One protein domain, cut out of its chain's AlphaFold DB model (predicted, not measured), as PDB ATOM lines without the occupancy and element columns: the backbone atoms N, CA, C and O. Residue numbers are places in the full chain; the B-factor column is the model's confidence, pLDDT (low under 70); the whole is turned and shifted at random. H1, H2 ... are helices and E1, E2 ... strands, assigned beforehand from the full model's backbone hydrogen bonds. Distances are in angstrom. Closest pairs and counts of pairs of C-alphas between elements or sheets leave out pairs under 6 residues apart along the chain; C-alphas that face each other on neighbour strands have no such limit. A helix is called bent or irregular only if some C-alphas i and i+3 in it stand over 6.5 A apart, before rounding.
ATOM      1  N   ALA A   3     246.112 298.009 368.389       96.38
ATOM      2  CA  ALA A   3     247.546 298.257 368.301       96.38
ATOM      3  C   ALA A   3     248.298 296.962 368.639       96.38
ATOM      4  O   ALA A   3     248.080 296.377 369.706       96.38
ATOM      5  N   VAL A   4     249.188 296.513 367.754       95.06
ATOM      6  CA  VAL A   4     249.882 295.223 367.840       95.06
ATOM      7  C   VAL A   4     251.398 295.412 367.836       95.06
ATOM      8  O   VAL A   4     251.967 296.041 366.944       95.06
ATOM      9  N   GLN A   5     252.081 294.828 368.820       92.88
ATOM     10  CA  GLN A   5     253.545 294.790 368.873       92.88
ATOM     11  C   GLN A   5     254.010 293.454 369.460       92.88
ATOM     12  O   GLN A   5     253.909 293.208 370.664       92.88
ATOM     13  N   GLY A   6     254.515 292.567 368.597       88.06
ATOM     14  CA  GLY A   6     254.819 291.187 368.979       88.06
ATOM     15  C   GLY A   6     253.558 290.483 369.487       88.06
ATOM     16  O   GLY A   6     252.541 290.474 368.804       88.06
ATOM     17  N   ASN A   7     253.604 289.959 370.715       91.56
ATOM     18  CA  ASN A   7     252.462 289.285 371.346       91.56
ATOM     19  C   ASN A   7     251.495 290.245 372.064       91.56
ATOM     20  O   ASN A   7     250.501 289.798 372.633       91.56
ATOM     21  N   LYS A   8     251.782 291.554 372.095       93.75
ATOM     22  CA  LYS A   8     250.910 292.544 372.738       93.75
ATOM     23  C   LYS A   8     249.853 293.018 371.749       93.75
ATOM     24  O   LYS A   8     250.202 293.455 370.657       93.75
ATOM     25  N   GLN A   9     248.592 292.986 372.168       94.94
ATOM     26  CA  GLN A   9     247.450 293.508 371.419       94.94
ATOM     27  C   GLN A   9     246.628 294.401 372.344       94.94
ATOM     28  O   GLN A   9     246.220 293.968 373.422       94.94
ATOM     29  N   ILE A  10     246.422 295.653 371.949       95.62
ATOM     30  CA  ILE A  10     245.712 296.654 372.749       95.62
ATOM     31  C   ILE A  10     244.549 297.173 371.918       95.62
ATOM     32  O   ILE A  10     244.743 297.592 370.783       95.62
ATOM     33  N   LYS A  11     243.338 297.154 372.473       96.38
ATOM     34  CA  LYS A  11     242.185 297.779 371.825       96.38
ATOM     35  C   LYS A  11     242.308 299.294 371.923       96.38
ATOM     36  O   LYS A  11     242.503 299.813 373.018       96.38
ATOM     37  N   ILE A  12     242.200 299.970 370.785       96.25
ATOM     38  CA  ILE A  12     242.395 301.418 370.670       96.25
ATOM     39  C   ILE A  12     241.252 302.062 369.882       96.25
ATOM     40  O   ILE A  12     240.536 301.376 369.144       96.25
ATOM     41  N   GLU A  13     241.100 303.375 370.030       96.06
ATOM     42  CA  GLU A  13     240.229 304.200 369.191       96.06
ATOM     43  C   GLU A  13     241.041 304.898 368.085       96.06
ATOM     44  O   GLU A  13     242.263 305.023 368.182       96.06
ATOM     45  N   GLU A  14     240.367 305.413 367.050       93.44
ATOM     46  CA  GLU A  14     241.009 306.104 365.914       93.44
ATOM     47  C   GLU A  14     241.917 307.263 366.366       93.44
ATOM     48  O   GLU A  14     243.006 307.468 365.833       93.44
ATOM     49  N   LYS A  15     241.502 307.997 367.405       95.75
ATOM     50  CA  LYS A  15     242.263 309.126 367.967       95.75
ATOM     51  C   LYS A  15     243.625 308.712 368.542       95.75
ATOM     52  O   LYS A  15     244.541 309.530 368.584       95.75
ATOM     53  N   ASP A  16     243.762 307.460 368.978       95.38
ATOM     54  CA  ASP A  16     244.971 306.949 369.628       95.38
ATOM     55  C   ASP A  16     245.964 306.371 368.607       95.38
ATOM     56  O   ASP A  16     247.117 306.085 368.940       95.38
ATOM     57  N   LYS A  17     245.544 306.220 367.345       94.75
ATOM     58  CA  LYS A  17     246.305 305.568 366.276       94.75
ATOM     59  C   LYS A  17     247.708 306.150 366.111       94.75
ATOM     60  O   LYS A  17     248.697 305.421 366.171       94.75
ATOM     61  N   ALA A  18     247.795 307.473 365.965       93.38
ATOM     62  CA  ALA A  18     249.063 308.173 365.773       93.38
ATOM     63  C   ALA A  18     250.020 307.951 366.954       93.38
ATOM     64  O   ALA A  18     251.204 307.693 366.751       93.38
ATOM     65  N   TYR A  19     249.504 307.978 368.184       94.75
ATOM     66  CA  TYR A  19     250.302 307.731 369.382       94.75
ATOM     67  C   TYR A  19     250.914 306.324 369.364       94.75
ATOM     68  O   TYR A  19     252.130 306.178 369.489       94.75
ATOM     69  N   TYR A  20     250.113 305.290 369.110       95.31
ATOM     70  CA  TYR A  20     250.608 303.911 369.088       95.31
ATOM     71  C   TYR A  20     251.579 303.633 367.932       95.31
ATOM     72  O   TYR A  20     252.578 302.940 368.139       95.31
ATOM     73  N   LEU A  21     251.368 304.242 366.761       93.44
ATOM     74  CA  LEU A  21     252.331 304.190 365.657       93.44
ATOM     75  C   LEU A  21     253.691 304.772 366.068       93.44
ATOM     76  O   LEU A  21     254.724 304.155 365.804       93.44
ATOM     77  N   THR A  22     253.714 305.908 366.776       91.62
ATOM     78  CA  THR A  22     254.981 306.491 367.270       91.62
ATOM     79  C   THR A  22     255.670 305.623 368.322       91.62
ATOM     80  O   THR A  22     256.897 305.627 368.406       91.62
ATOM     81  N   LEU A  23     254.906 304.828 369.078       92.62
ATOM     82  CA  LEU A  23     255.437 303.855 370.036       92.62
ATOM     83  C   LEU A  23     255.948 302.562 369.378       92.62
ATOM     84  O   LEU A  23     256.508 301.705 370.065       92.62
ATOM     85  N   GLY A  24     255.775 302.400 368.064       90.38
ATOM     86  CA  GLY A  24     256.241 301.222 367.332       90.38
ATOM     87  C   GLY A  24     255.216 300.090 367.216       90.38
ATOM     88  O   GLY A  24     255.593 298.973 366.844       90.38
ATOM     89  N   TYR A  25     253.947 300.351 367.536       94.94
ATOM     90  CA  TYR A  25     252.856 299.401 367.329       94.94
ATOM     91  C   TYR A  25     252.320 299.514 365.904       94.94
ATOM     92  O   TYR A  25     252.109 300.615 365.400       94.94
ATOM     93  N   ASP A  26     252.056 298.372 365.279       94.81
ATOM     94  CA  ASP A  26     251.269 298.330 364.051       94.81
ATOM     95  C   ASP A  26     249.785 298.467 364.393       94.81
ATOM     96  O   ASP A  26     249.347 298.070 365.476       94.81
ATOM     97  N   ILE A  27     249.003 299.002 363.468       96.06
ATOM     98  CA  ILE A  27     247.557 299.123 363.603       96.06
ATOM     99  C   ILE A  27     246.913 298.030 362.778       96.06
ATOM    100  O   ILE A  27     247.322 297.765 361.648       96.06
ATOM    101  N   ALA A  28     245.922 297.377 363.360       95.69
ATOM    102  CA  ALA A  28     245.301 296.222 362.764       95.69
ATOM    103  C   ALA A  28     243.802 296.183 363.039       95.69
ATOM    104  O   ALA A  28     243.325 296.684 364.063       95.69
ATOM    105  N   ASP A  29     243.068 295.538 362.147       95.50
ATOM    106  CA  ASP A  29     241.657 295.229 362.335       95.50
ATOM    107  C   ASP A  29     241.428 293.726 362.389       95.50
ATOM    108  O   ASP A  29     242.265 292.921 361.978       95.50
ATOM    109  N   VAL A  30     240.294 293.362 362.975       91.75
ATOM    110  CA  VAL A  30     239.848 291.980 363.086       91.75
ATOM    111  C   VAL A  30     238.733 291.804 362.070       91.75
ATOM    112  O   VAL A  30     237.750 292.545 362.115       91.75
ATOM    113  N   ASP A  31     238.908 290.872 361.140       89.75
ATOM    114  CA  ASP A  31     237.869 290.544 360.167       89.75
ATOM    115  C   ASP A  31     236.687 289.805 360.831       89.75
ATOM    116  O   ASP A  31     236.726 289.419 362.002       89.75
ATOM    117  N   GLU A  32     235.616 289.568 360.072       87.94
ATOM    118  CA  GLU A  32     234.422 288.852 360.555       87.94
ATOM    119  C   GLU A  32     234.704 287.400 360.986       87.94
ATOM    120  O   GLU A  32     233.901 286.788 361.690       87.94
ATOM    121  N   LYS A  33     235.848 286.840 360.578       87.38
ATOM    122  CA  LYS A  33     236.303 285.487 360.921       87.38
ATOM    123  C   LYS A  33     237.260 285.483 362.119       87.38
ATOM    124  O   LYS A  33     237.711 284.410 362.517       87.38
ATOM    125  N   GLY A  34     237.561 286.645 362.700       84.81
ATOM    126  CA  GLY A  34     238.481 286.785 363.824       84.81
ATOM    127  C   GLY A  34     239.960 286.891 363.435       84.81
ATOM    128  O   GLY A  34     240.812 286.877 364.325       84.81
ATOM    129  N   ASN A  35     240.298 286.999 362.147       89.12
ATOM    130  CA  ASN A  35     241.682 287.138 361.701       89.12
ATOM    131  C   ASN A  35     242.162 288.580 361.840       89.12
ATOM    132  O   ASN A  35     241.491 289.531 361.440       89.12
ATOM    133  N   LEU A  36     243.378 288.720 362.358       90.06
ATOM    134  CA  LEU A  36     244.061 289.993 362.527       90.06
ATOM    135  C   LEU A  36     244.744 290.404 361.215       90.06
ATOM    136  O   LEU A  36     245.637 289.705 360.738       90.06
ATOM    137  N   THR A  37     244.354 291.547 360.653       92.50
ATOM    138  CA  THR A  37     244.954 292.120 359.437       92.50
ATOM    139  C   THR A  37     245.588 293.465 359.764       92.50
ATOM    140  O   THR A  37     244.899 294.372 360.227       92.50
ATOM    141  N   ILE A  38     246.898 293.603 359.532       92.31
ATOM    142  CA  ILE A  38     247.606 294.876 359.710       92.31
ATOM    143  C   ILE A  38     247.135 295.864 358.638       92.31
ATOM    144  O   ILE A  38     247.261 295.592 357.446       92.31
ATOM    145  N   THR A  39     246.602 297.003 359.069       93.38
ATOM    146  CA  THR A  39     246.138 298.096 358.206       93.38
ATOM    147  C   THR A  39     247.159 299.227 358.109       93.38
ATOM    148  O   THR A  39     247.199 299.914 357.090       93.38
ATOM    149  N   GLU A  40     248.019 299.406 359.116       92.75
ATOM    150  CA  GLU A  40     249.112 300.381 359.074       92.75
ATOM    151  C   GLU A  40     250.339 299.886 359.848       92.75
ATOM    152  O   GLU A  40     250.227 299.403 360.975       92.75
ATOM    153  N   ASN A  41     251.527 300.015 359.254       90.56
ATOM    154  CA  ASN A  41     252.781 299.650 359.904       90.56
ATOM    155  C   ASN A  41     253.392 300.834 360.651       90.56
ATOM    156  O   ASN A  41     253.412 301.958 360.144       90.56
ATOM    157  N   ALA A  42     253.982 300.562 361.813       89.81
ATOM    158  CA  ALA A  42     254.752 301.568 362.526       89.81
ATOM    159  C   ALA A  42     255.927 302.083 361.666       89.81
ATOM    160  O   ALA A  42     256.639 301.280 361.050       89.81
ATOM    161  N   PRO A  43     256.220 303.395 361.676       81.56
ATOM    162  CA  PRO A  43     257.270 303.998 360.853       81.56
ATOM    163  C   PRO A  43     258.673 303.451 361.152       81.56
ATOM    164  O   PRO A  43     259.524 303.436 360.274       81.56
ATOM    165  N   GLY A  44     258.922 302.928 362.358       73.94
ATOM    166  CA  GLY A  44     260.186 302.256 362.689       73.94
ATOM    167  C   GLY A  44     260.404 300.911 361.979       73.94
ATOM    168  O   GLY A  44     261.510 300.376 362.025       73.94
ATOM    169  N   LYS A  45     259.369 300.352 361.336       71.06
ATOM    170  CA  LYS A  45     259.433 299.096 360.569       71.06
ATOM    171  C   LYS A  45     259.545 299.316 359.062       71.06
ATOM    172  O   LYS A  45     259.680 298.343 358.323       71.06
ATOM    173  N   THR A  46     259.498 300.561 358.594       71.50
ATOM    174  CA  THR A  46     259.744 300.874 357.187       71.50
ATOM    175  C   THR A  46     261.234 301.140 356.985       71.50
ATOM    176  O   THR A  46     261.902 301.789 357.789       71.50
ATOM    177  N   VAL A  47     261.799 300.575 355.921       75.44
ATOM    178  CA  VAL A  47     263.181 300.853 355.521       75.44
ATOM    179  C   VAL A  47     263.192 301.980 354.498       75.44
ATOM    180  O   VAL A  47     262.236 302.166 353.746       75.44
ATOM    181  N   THR A  48     264.285 302.740 354.442       83.06
ATOM    182  CA  THR A  48     264.462 303.724 353.372       83.06
ATOM    183  C   THR A  48     264.480 303.023 352.014       83.06
ATOM    184  O   THR A  48     264.930 301.880 351.898       83.06
ATOM    185  N   TYR A  49     264.056 303.729 350.964       83.69
ATOM    186  CA  TYR A  49     264.087 303.190 349.601       83.69
ATOM    187  C   TYR A  49     265.483 302.689 349.197       83.69
ATOM    188  O   TYR A  49     265.599 301.658 348.546       83.69
ATOM    189  N   ALA A  50     266.549 303.364 349.638       85.00
ATOM    190  CA  ALA A  50     267.922 302.930 349.382       85.00
ATOM    191  C   ALA A  50     268.208 301.519 349.933       85.00
ATOM    192  O   ALA A  50     268.730 300.681 349.205       85.00
ATOM    193  N   LYS A  51     267.805 301.233 351.180       87.00
ATOM    194  CA  LYS A  51     267.957 299.899 351.789       87.00
ATOM    195  C   LYS A  51     267.067 298.853 351.125       87.00
ATOM    196  O   LYS A  51     267.467 297.703 350.983       87.00
ATOM    197  N   TYR A  52     265.862 299.247 350.717       89.06
ATOM    198  CA  TYR A  52     264.979 298.376 349.946       89.06
ATOM    199  C   TYR A  52     265.612 297.988 348.601       89.06
ATOM    200  O   TYR A  52     265.646 296.811 348.253       89.06
ATOM    201  N   LYS A  53     266.179 298.961 347.879       91.94
ATOM    202  CA  LYS A  53     266.866 298.728 346.608       91.94
ATOM    203  C   LYS A  53     268.093 297.829 346.778       91.94
ATOM    204  O   LYS A  53     268.240 296.880 346.023       91.94
ATOM    205  N   GLU A  54     268.914 298.074 347.797       93.44
ATOM    206  CA  GLU A  54     270.070 297.222 348.113       93.44
ATOM    207  C   GLU A  54     269.659 295.755 348.333       93.44
ATOM    208  O   GLU A  54     270.324 294.839 347.849       93.44
ATOM    209  N   ALA A  55     268.530 295.519 349.012       92.06
ATOM    210  CA  ALA A  55     267.995 294.173 349.192       92.06
ATOM    211  C   ALA A  55     267.554 293.534 347.863       92.06
ATOM    212  O   ALA A  55     267.846 292.360 347.642       92.06
ATOM    213  N   LEU A  56     266.892 294.285 346.975       94.62
ATOM    214  CA  LEU A  56     266.496 293.795 345.647       94.62
ATOM    215  C   LEU A  56     267.705 293.463 344.769       94.62
ATOM    216  O   LEU A  56     267.747 292.385 344.179       94.62
ATOM    217  N   ASP A  57     268.697 294.352 344.719       95.25
ATOM    218  CA  ASP A  57     269.916 294.149 343.932       95.25
ATOM    219  C   ASP A  57     270.646 292.874 344.399       95.25
ATOM    220  O   ASP A  57     271.079 292.058 343.582       95.25
ATOM    221  N   LYS A  58     270.690 292.636 345.717       94.50
ATOM    222  CA  LYS A  58     271.281 291.426 346.301       94.50
ATOM    223  C   LYS A  58     270.479 290.156 346.014       94.50
ATOM    224  O   LYS A  58     271.073 289.095 345.843       94.50
ATOM    225  N   ILE A  59     269.148 290.241 345.962       95.25
ATOM    226  CA  ILE A  59     268.299 289.113 345.550       95.25
ATOM    227  C   ILE A  59     268.627 288.722 344.109       95.25
ATOM    228  O   ILE A  59     268.912 287.554 343.864       95.25
ATOM    229  N   VAL A  60     268.682 289.692 343.192       95.94
ATOM    230  CA  VAL A  60     269.029 289.445 341.781       95.94
ATOM    231  C   VAL A  60     270.427 288.835 341.655       95.94
ATOM    232  O   VAL A  60     270.627 287.878 340.909       95.94
ATOM    233  N   GLU A  61     271.407 289.347 342.403       95.56
ATOM    234  CA  GLU A  61     272.758 288.780 342.430       95.56
ATOM    235  C   GLU A  61     272.753 287.311 342.884       95.56
ATOM    236  O   GLU A  61     273.347 286.453 342.226       95.56
ATOM    237  N   LEU A  62     272.060 287.005 343.984       94.81
ATOM    238  CA  LEU A  62     271.966 285.649 344.520       94.81
ATOM    239  C   LEU A  62     271.203 284.704 343.584       94.81
ATOM    240  O   LEU A  62     271.607 283.554 343.431       94.81
ATOM    241  N   GLU A  63     270.137 285.168 342.933       94.38
ATOM    242  CA  GLU A  63     269.400 284.389 341.934       94.38
ATOM    243  C   GLU A  63     270.294 284.026 340.742       94.38
ATOM    244  O   GLU A  63     270.351 282.854 340.366       94.38
ATOM    245  N   ASN A  64     271.081 284.980 340.233       92.69
ATOM    246  CA  ASN A  64     272.056 284.734 339.166       92.69
ATOM    247  C   ASN A  64     273.143 283.735 339.598       92.69
ATOM    248  O   ASN A  64     273.508 282.841 338.832       92.69
ATOM    249  N   GLN A  65     273.657 283.850 340.829       91.94
ATOM    250  CA  GLN A  65     274.622 282.886 341.375       91.94
ATOM    251  C   GLN A  65     274.009 281.484 341.481       91.94
ATOM    252  O   GLN A  65     274.646 280.498 341.107       91.94
ATOM    253  N   ILE A  66     272.765 281.380 341.952       92.75
ATOM    254  CA  ILE A  66     272.038 280.110 342.035       92.75
ATOM    255  C   ILE A  66     271.816 279.521 340.640       92.75
ATOM    256  O   ILE A  66     271.980 278.314 340.472       92.75
ATOM    257  N   GLU A  67     271.458 280.327 339.641       90.38
ATOM    258  CA  GLU A  67     271.277 279.863 338.262       90.38
ATOM    259  C   GLU A  67     272.594 279.352 337.662       90.38
ATOM    260  O   GLU A  67     272.631 278.246 337.117       90.38
ATOM    261  N   ALA A  68     273.693 280.084 337.859       86.12
ATOM    262  CA  ALA A  68     275.028 279.662 337.440       86.12
ATOM    263  C   ALA A  68     275.466 278.343 338.106       86.12
ATOM    264  O   ALA A  68     276.076 277.490 337.461       86.12
ATOM    265  N   LEU A  69     275.118 278.136 339.382       85.81
ATOM    266  CA  LEU A  69     275.393 276.891 340.109       85.81
ATOM    267  C   LEU A  69     274.473 275.734 339.686       85.81
ATOM    268  O   LEU A  69     274.909 274.582 339.658       85.81
ATOM    269  N   LYS A  70     273.204 276.014 339.362       82.31
ATOM    270  CA  LYS A  70     272.223 275.013 338.908       82.31
ATOM    271  C   LYS A  70     272.457 274.555 337.472       82.31
ATOM    272  O   LYS A  70     272.047 273.447 337.130       82.31
ATOM    273  N   ASN A  71     273.123 275.368 336.656       72.44
ATOM    274  CA  ASN A  71     273.456 275.051 335.272       72.44
ATOM    275  C   ASN A  71     274.983 274.932 335.078       72.44
ATOM    276  O   ASN A  71     275.590 275.748 334.384       72.44
TER     277      ASN A  71
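This is residues 3 to 71 of the 75 residues of an uncharacterized protein of Clostridium pasteurianum BC1 (UniProt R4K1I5). A small compact head, a strongly twisted sheet of four short strands with the helix H1 over one face, has one long straight helix, H2, sticking out from it as a free arm. The arm, residues 46 to 71, makes much of the length; the body without it spans 29 by 21 by 16 A. The printed part has 69 residues, with the named elements E1, E2, H1, E3, E4 and H2 along the chain, and its class is mixed, helices and strands. The sheet order is E2, E1, E3, E4, antiparallel throughout. The whole is extended, with a radius of gyration of the C-alphas of 18.1 A and spans of 55 by 30 by 17 A.

E1, residues 3 to 5, and E2, residues 8 to 11, form a hairpin; N 3 and O 10 are 2.8 A apart, within hydrogen-bond range. H1, residues 14 to 22, is on the sheet at a height over the sheet of 7.5 A. It lies over E3, residues 26 to 30, and runs along it at 13 degrees on the local plane; their closest C-alphas, those of Lys 17 and Ile 27, are 7.1 A apart. E2, H1 and E3 make a split strand-helix-strand unit, two strands running the same way with E1 between them in the sheet, and its crossover is right-handed. E1 and E3 are antiparallel neighbours, with N 4 and O 26 at 2.8 A. E3 and E4, residues 36 to 40, form a second hairpin, with N 29 and O 37 at 2.9 A. The pairing is staggered: E3 pairs with E1 over residues 26 to 27 and with E4 over residues 27 to 30. H2, residues 49 to 70, is not on the sheet and is apart from H1. In H2 every O i to N i+4 pair is within hydrogen-bond range; in H1 3 of 5 are.

E1 begins at C-alpha 3, (247.546, 298.257, 368.301). H1 is 14.0 A long and irregular: C-alphas 15 and 18 are 7.2 A apart. E3 is 13.1 A long and E4 12.1 A. H2 measures 31.2 A, from C-alpha 49 at (264.087, 303.190, 349.601) to C-alpha 70 at (272.223, 275.013, 338.908).

The two C-alphas farthest apart, those of Lys 15 and Asn 71, are 56.6 A apart. The printed part has no cut. No link is long; the link from E4 to H2, 8 residues, is short, and the others are tight. The mean pLDDT of the printed part is 90.6, and no printed residue is under 70.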